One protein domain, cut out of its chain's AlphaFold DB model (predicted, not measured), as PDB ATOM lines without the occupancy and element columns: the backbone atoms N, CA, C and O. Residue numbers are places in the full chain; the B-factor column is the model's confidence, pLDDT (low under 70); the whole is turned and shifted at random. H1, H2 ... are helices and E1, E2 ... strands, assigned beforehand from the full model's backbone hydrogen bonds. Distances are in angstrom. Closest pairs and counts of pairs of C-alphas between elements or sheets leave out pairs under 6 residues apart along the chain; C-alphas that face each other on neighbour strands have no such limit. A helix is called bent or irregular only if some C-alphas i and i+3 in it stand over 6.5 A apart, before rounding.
ATOM      1  N   ALA A   3     -47.881 -43.054 -27.888       95.50
ATOM      2  CA  ALA A   3     -47.482 -44.139 -28.772       95.50
ATOM      3  C   ALA A   3     -45.974 -44.371 -28.645       95.50
ATOM      4  O   ALA A   3     -45.182 -43.425 -28.686       95.50
ATOM      5  N   TRP A   4     -45.562 -45.629 -28.512       96.81
ATOM      6  CA  TRP A   4     -44.162 -45.981 -28.295       96.81
ATOM      7  C   TRP A   4     -43.758 -47.302 -28.954       96.81
ATOM      8  O   TRP A   4     -44.589 -48.156 -29.276       96.81
ATOM      9  N   ASN A   5     -42.453 -47.465 -29.173       97.31
ATOM     10  CA  ASN A   5     -41.844 -48.671 -29.723       97.31
ATOM     11  C   ASN A   5     -40.455 -48.889 -29.107       97.31
ATOM     12  O   ASN A   5     -39.585 -48.032 -29.227       97.31
ATOM     13  N   ASN A   6     -40.247 -50.044 -28.469       96.94
ATOM     14  CA  ASN A   6     -38.918 -50.501 -28.076       96.94
ATOM     15  C   ASN A   6     -38.345 -51.382 -29.205       96.94
ATOM     16  O   ASN A   6     -38.785 -52.529 -29.339       96.94
ATOM     17  N   PRO A   7     -37.350 -50.909 -29.978       95.56
ATOM     18  CA  PRO A   7     -36.834 -51.627 -31.145       95.56
ATOM     19  C   PRO A   7     -36.100 -52.926 -30.785       95.56
ATOM     20  O   PRO A   7     -35.853 -53.753 -31.655       95.56
ATOM     21  N   LYS A   8     -35.767 -53.142 -29.504       95.38
ATOM     22  CA  LYS A   8     -35.199 -54.416 -29.040       95.38
ATOM     23  C   LYS A   8     -36.239 -55.535 -28.961       95.38
ATOM     24  O   LYS A   8     -35.856 -56.697 -28.921       95.38
ATOM     25  N   LEU A   9     -37.527 -55.192 -28.878       94.62
ATOM     26  CA  LEU A   9     -38.620 -56.145 -28.649       94.62
ATOM     27  C   LEU A   9     -39.674 -56.135 -29.759       94.62
ATOM     28  O   LEU A   9     -40.478 -57.062 -29.847       94.62
ATOM     29  N   HIS A  10     -39.762 -55.063 -30.543       93.12
ATOM     30  CA  HIS A  10     -40.869 -54.818 -31.462       93.12
ATOM     31  C   HIS A  10     -40.345 -54.457 -32.846       93.12
ATOM     32  O   HIS A  10     -39.343 -53.753 -32.967       93.12
ATOM     33  N   THR A  11     -41.057 -54.896 -33.887       94.44
ATOM     34  CA  THR A  11     -40.770 -54.460 -35.257       94.44
ATOM     35  C   THR A  11     -40.953 -52.943 -35.386       94.44
ATOM     36  O   THR A  11     -41.701 -52.348 -34.595       94.44
ATOM     37  N   PRO A  12     -40.304 -52.287 -36.363       91.50
ATOM     38  CA  PRO A  12     -40.414 -50.842 -36.556       91.50
ATOM     39  C   PRO A  12     -41.836 -50.336 -36.827       91.50
ATOM     40  O   PRO A  12     -42.091 -49.148 -36.636       91.50
ATOM     41  N   GLU A  13     -42.767 -51.201 -37.223       90.00
ATOM     42  CA  GLU A  13     -44.165 -50.878 -37.530       90.00
ATOM     43  C   GLU A  13     -45.060 -50.979 -36.290       90.00
ATOM     44  O   GLU A  13     -46.044 -50.250 -36.172       90.00
ATOM     45  N   ARG A  14     -44.714 -51.833 -35.317       91.25
ATOM     46  CA  ARG A  14     -45.547 -52.045 -34.128       91.25
ATOM     47  C   ARG A  14     -45.521 -50.818 -33.218       91.25
ATOM     48  O   ARG A  14     -44.459 -50.275 -32.903       91.25
ATOM     49  N   ARG A  15     -46.682 -50.376 -32.745       92.50
ATOM     50  CA  ARG A  15     -46.817 -49.288 -31.766       92.50
ATOM     51  C   ARG A  15     -47.644 -49.794 -30.600       92.50
ATOM     52  O   ARG A  15     -48.744 -50.294 -30.798       92.50
ATOM     53  N   LYS A  16     -47.107 -49.678 -29.390       94.19
ATOM     54  CA  LYS A  16     -47.915 -49.801 -28.176       94.19
ATOM     55  C   LYS A  16     -48.417 -48.420 -27.787       94.19
ATOM     56  O   LYS A  16     -47.769 -47.420 -28.094       94.19
ATOM     57  N   THR A  17     -49.536 -48.389 -27.074       94.00
ATOM     58  CA  THR A  17     -50.145 -47.141 -26.625       94.00
ATOM     59  C   THR A  17     -50.358 -47.172 -25.123       94.00
ATOM     60  O   THR A  17     -50.902 -48.137 -24.590       94.00
ATOM     61  N   TRP A  18     -49.935 -46.114 -24.439       95.25
ATOM     62  CA  TRP A  18     -50.246 -45.880 -23.033       95.25
ATOM     63  C   TRP A  18     -51.284 -44.766 -22.883       95.25
ATOM     64  O   TRP A  18     -51.148 -43.679 -23.456       95.25
ATOM     65  N   LEU A  19     -52.317 -45.054 -22.090       94.56
ATOM     66  CA  LEU A  19     -53.239 -44.062 -21.542       94.56
ATOM     67  C   LEU A  19     -52.546 -43.327 -20.395       94.56
ATOM     68  O   LEU A  19     -51.847 -43.940 -19.596       94.56
ATOM     69  N   ALA A  20     -52.735 -42.012 -20.324       93.19
ATOM     70  CA  ALA A  20     -52.192 -41.189 -19.252       93.19
ATOM     71  C   ALA A  20     -53.104 -39.985 -19.013       93.19
ATOM     72  O   ALA A  20     -53.578 -39.373 -19.977       93.19
ATOM     73  N   CYS A  21     -53.321 -39.647 -17.742       94.38
ATOM     74  CA  CYS A  21     -53.867 -38.351 -17.352       94.38
ATOM     75  C   CYS A  21     -52.800 -37.253 -17.502       94.38
ATOM     76  O   CYS A  21     -51.633 -37.542 -17.775       94.38
ATOM     77  N   ASP A  22     -53.198 -35.996 -17.325       90.75
ATOM     78  CA  ASP A  22     -52.301 -34.855 -17.534       90.75
ATOM     79  C   ASP A  22     -51.126 -34.839 -16.550       90.75
ATOM     80  O   ASP A  22     -49.999 -34.598 -16.969       90.75
ATOM     81  N   GLU A  23     -51.360 -35.226 -15.292       93.25
ATOM     82  CA  GLU A  23     -50.316 -35.344 -14.265       93.25
ATOM     83  C   GLU A  23     -49.197 -36.321 -14.667       93.25
ATOM     84  O   GLU A  23     -48.014 -36.034 -14.504       93.25
ATOM     85  N   HIS A  24     -49.552 -37.471 -15.247       95.81
ATOM     86  CA  HIS A  24     -48.576 -38.509 -15.593       95.81
ATOM     87  C   HIS A  24     -47.982 -38.353 -16.998       95.81
ATOM     88  O   HIS A  24     -46.999 -39.020 -17.337       95.81
ATOM     89  N   ARG A  25     -48.561 -37.496 -17.843       95.25
ATOM     90  CA  ARG A  25     -48.188 -37.396 -19.258       95.25
ATOM     91  C   ARG A  25     -46.741 -36.956 -19.447       95.25
ATOM     92  O   ARG A  25     -46.027 -37.568 -20.242       95.25
ATOM     93  N   GLU A  26     -46.318 -35.912 -18.742       96.00
ATOM     94  CA  GLU A  26     -44.970 -35.351 -18.892       96.00
ATOM     95  C   GLU A  26     -43.903 -36.355 -18.453       96.00
ATOM     96  O   GLU A  26     -42.944 -36.611 -19.186       96.00
ATOM     97  N   HIS A  27     -44.121 -37.004 -17.305       96.88
ATOM     98  CA  HIS A  27     -43.204 -38.007 -16.776       96.88
ATOM     99  C   HIS A  27     -43.028 -39.191 -17.740       96.88
ATOM    100  O   HIS A  27     -41.903 -39.572 -18.065       96.88
ATOM    101  N   LEU A  28     -44.133 -39.755 -18.242       98.06
ATOM    102  CA  LEU A  28     -44.089 -40.889 -19.170       98.06
ATOM    103  C   LEU A  28     -43.476 -40.510 -20.523       98.06
ATOM    104  O   LEU A  28     -42.739 -41.310 -21.102       98.06
ATOM    105  N   SER A  29     -43.736 -39.292 -21.010       97.56
ATOM    106  CA  SER A  29     -43.133 -38.794 -22.254       97.56
ATOM    107  C   SER A  29     -41.616 -38.715 -22.116       97.56
ATOM    108  O   SER A  29     -40.903 -39.299 -22.926       97.56
ATOM    109  N   SER A  30     -41.121 -38.091 -21.041       98.00
ATOM    110  CA  SER A  30     -39.684 -37.988 -20.753       98.00
ATOM    111  C   SER A  30     -39.022 -39.362 -20.596       98.00
ATOM    112  O   SER A  30     -37.965 -39.628 -21.176       98.00
ATOM    113  N   PHE A  31     -39.678 -40.286 -19.884       97.62
ATOM    114  CA  PHE A  31     -39.187 -41.655 -19.712       97.62
ATOM    115  C   PHE A  31     -38.966 -42.375 -21.053       97.62
ATOM    116  O   PHE A  31     -37.968 -43.089 -21.217       97.62
ATOM    117  N   LEU A  32     -39.894 -42.216 -22.000       98.19
ATOM    118  CA  LEU A  32     -39.822 -42.832 -23.324       98.19
ATOM    119  C   LEU A  32     -38.848 -42.098 -24.254       98.19
ATOM    120  O   LEU A  32     -38.151 -42.755 -25.029       98.19
ATOM    121  N   ASP A  33     -38.781 -40.771 -24.170       98.00
ATOM    122  CA  ASP A  33     -37.941 -39.920 -25.015       98.00
ATOM    123  C   ASP A  33     -36.447 -40.158 -24.771       98.00
ATOM    124  O   ASP A  33     -35.712 -40.482 -25.702       98.00
ATOM    125  N   VAL A  34     -36.012 -40.182 -23.504       98.25
ATOM    126  CA  VAL A  34     -34.612 -40.480 -23.127       98.25
ATOM    127  C   VAL A  34     -34.142 -41.848 -23.646       98.25
ATOM    128  O   VAL A  34     -32.950 -42.074 -23.848       98.25
ATOM    129  N   ARG A  35     -35.071 -42.781 -23.880       97.19
ATOM    130  CA  ARG A  35     -34.785 -44.122 -24.412       97.19
ATOM    131  C   ARG A  35     -34.937 -44.217 -25.935       97.19
ATOM    132  O   ARG A  35     -34.653 -45.272 -26.496       97.19
ATOM    133  N   GLY A  36     -35.396 -43.157 -26.601       96.94
ATOM    134  CA  GLY A  36     -35.717 -43.148 -28.032       96.94
ATOM    135  C   GLY A  36     -36.935 -44.005 -28.394       96.94
ATOM    136  O   GLY A  36     -37.077 -44.436 -29.542       96.94
ATOM    137  N   PHE A  37     -37.796 -44.311 -27.418       97.88
ATOM    138  CA  PHE A  37     -38.963 -45.177 -27.602       97.88
ATOM    139  C   PHE A  37     -40.221 -44.395 -27.968       97.88
ATOM    140  O   PHE A  37     -41.144 -44.983 -28.535       97.88
ATOM    141  N   LEU A  38     -40.275 -43.100 -27.640       97.62
ATOM    142  CA  LEU A  38     -41.435 -42.256 -27.907       97.62
ATOM    143  C   LEU A  38     -41.641 -42.089 -29.417       97.62
ATOM    144  O   LEU A  38     -40.685 -41.899 -30.171       97.62
ATOM    145  N   LYS A  39     -42.892 -42.208 -29.865       96.25
ATOM    146  CA  LYS A  39     -43.274 -42.049 -31.273       96.25
ATOM    147  C   LYS A  39     -44.278 -40.930 -31.476       96.25
ATOM    148  O   LYS A  39     -44.121 -40.184 -32.432       96.25
ATOM    149  N   ASP A  40     -45.270 -40.821 -30.600       95.69
ATOM    150  CA  ASP A  40     -46.268 -39.757 -30.682       95.69
ATOM    151  C   ASP A  40     -46.935 -39.509 -29.323       95.69
ATOM    152  O   ASP A  40     -47.006 -40.413 -28.482       95.69
ATOM    153  N   VAL A  41     -47.455 -38.299 -29.128       95.56
ATOM    154  CA  VAL A  41     -48.277 -37.908 -27.984       95.56
ATOM    155  C   VAL A  41     -49.550 -37.247 -28.501       95.56
ATOM    156  O   VAL A  41     -49.537 -36.114 -28.970       95.56
ATOM    157  N   VAL A  42     -50.675 -37.942 -28.346       93.06
ATOM    158  CA  VAL A  42     -51.988 -37.491 -28.830       93.06
ATOM    159  C   VAL A  42     -52.920 -37.271 -27.642       93.06
ATOM    160  O   VAL A  42     -52.912 -38.048 -26.675       93.06
ATOM    161  N   ALA A  43     -53.725 -36.207 -27.666       91.81
ATOM    162  CA  ALA A  43     -54.747 -36.005 -26.643       91.81
ATOM    163  C   ALA A  43     -55.778 -37.140 -26.703       91.81
ATOM    164  O   ALA A  43     -56.096 -37.637 -27.776       91.81
ATOM    165  N   LEU A  44     -56.324 -37.548 -25.555       89.19
ATOM    166  CA  LEU A  44     -57.276 -38.665 -25.525       89.19
ATOM    167  C   LEU A  44     -58.505 -38.414 -26.414       89.19
ATOM    168  O   LEU A  44     -58.980 -39.334 -27.061       89.19
ATOM    169  N   LYS A  45     -58.970 -37.161 -26.479       90.75
ATOM    170  CA  LYS A  45     -60.093 -36.736 -27.330       90.75
ATOM    171  C   LYS A  45     -59.845 -36.903 -28.836       90.75
ATOM    172  O   LYS A  45     -60.806 -36.999 -29.584       90.75
ATOM    173  N   ASP A  46     -58.580 -36.928 -29.248       89.31
ATOM    174  CA  ASP A  46     -58.160 -36.979 -30.650       89.31
ATOM    175  C   ASP A  46     -57.559 -38.355 -30.997       89.31
ATOM    176  O   ASP A  46     -57.026 -38.553 -32.085       89.31
TER     177      ASP A  46
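AT A GLANCE: This is residues 3 to 46 of the 59 residues of an uncharacterized protein of Streptomyces sp. HCCB10043 (UniProt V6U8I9). One helix, H1, runs along one side of a small flat domain, and the two short strands E1 and E2 lie to the other side of it, with residues 3 and 4, a stretch of strand too short to be named, between them. Residues 5 to 15 make a loop that swings out at one end and comes back to E1, while the last residues, after E2, lead away toward the other end. The printed part has 44 residues, with one named helix and two named strands in the order E1, H1, E2; the two named strands do not pair with each other. The class is mixed, helices and strands, though under half of the residues, 19 of the 44, are in named elements. The whole is compact, with a radius of gyration of the C-alphas of 10.6 A, and its C-alphas span 28 by 22 by 11 A.

HOW THE PARTS SIT: The printed part opens with residues 3 to 15, a long stretch with no named element, whose C-alphas lie 4 to 15 A from the mean of the C-alphas. E1, residues 16 to 18, follows and pairs with no named strand. A tight link of 3 residues leads from E1 to H1, residues 22 to 33. E1 and H1 are apart, no C-alpha of the one being within 8 A of the other. In H1, 6 of the 8 O i to N i+4 pairs are within hydrogen-bond range. A tight link of 4 residues leads from H1 to E2, residues 38 to 41, which also pairs with no named strand. H1 and E2 have 3 pairs of C-alphas within 8 A. Their closest C-alphas, those of Leu 32 and Leu 38, are 4.9 A apart, and their centres are 10.3 A apart. E1 and E2 are near each other, with 6 pairs of C-alphas within 10 A but no pair within 8 A.

IN THESE COORDINATES: E1 begins at C-alpha 16, at (-47.915, -49.801, -28.176), and measures 6.9 A from first to last C-alpha. H1 begins at C-alpha 22, at (-52.301, -34.855, -17.534), and measures 17.0 A. It is irregular: C-alphas 23 and 26 are 7.1 A apart, against about 5 A in a regular helix. E2, of four residues, measures 8.1 A and ends at C-alpha 41, at (-48.277, -37.908, -27.984).

THE WHOLE: The two C-alphas farthest apart, those of Lys 8 and Lys 45, are 30.6 A apart. The C-alphas of Ala 3 and Asp 46, the first and last printed residues, are 13.0 A apart. The printed part has no cut, and neither link between named elements is long. The mean pLDDT of the printed part is 94.9, and no printed residue is under 70.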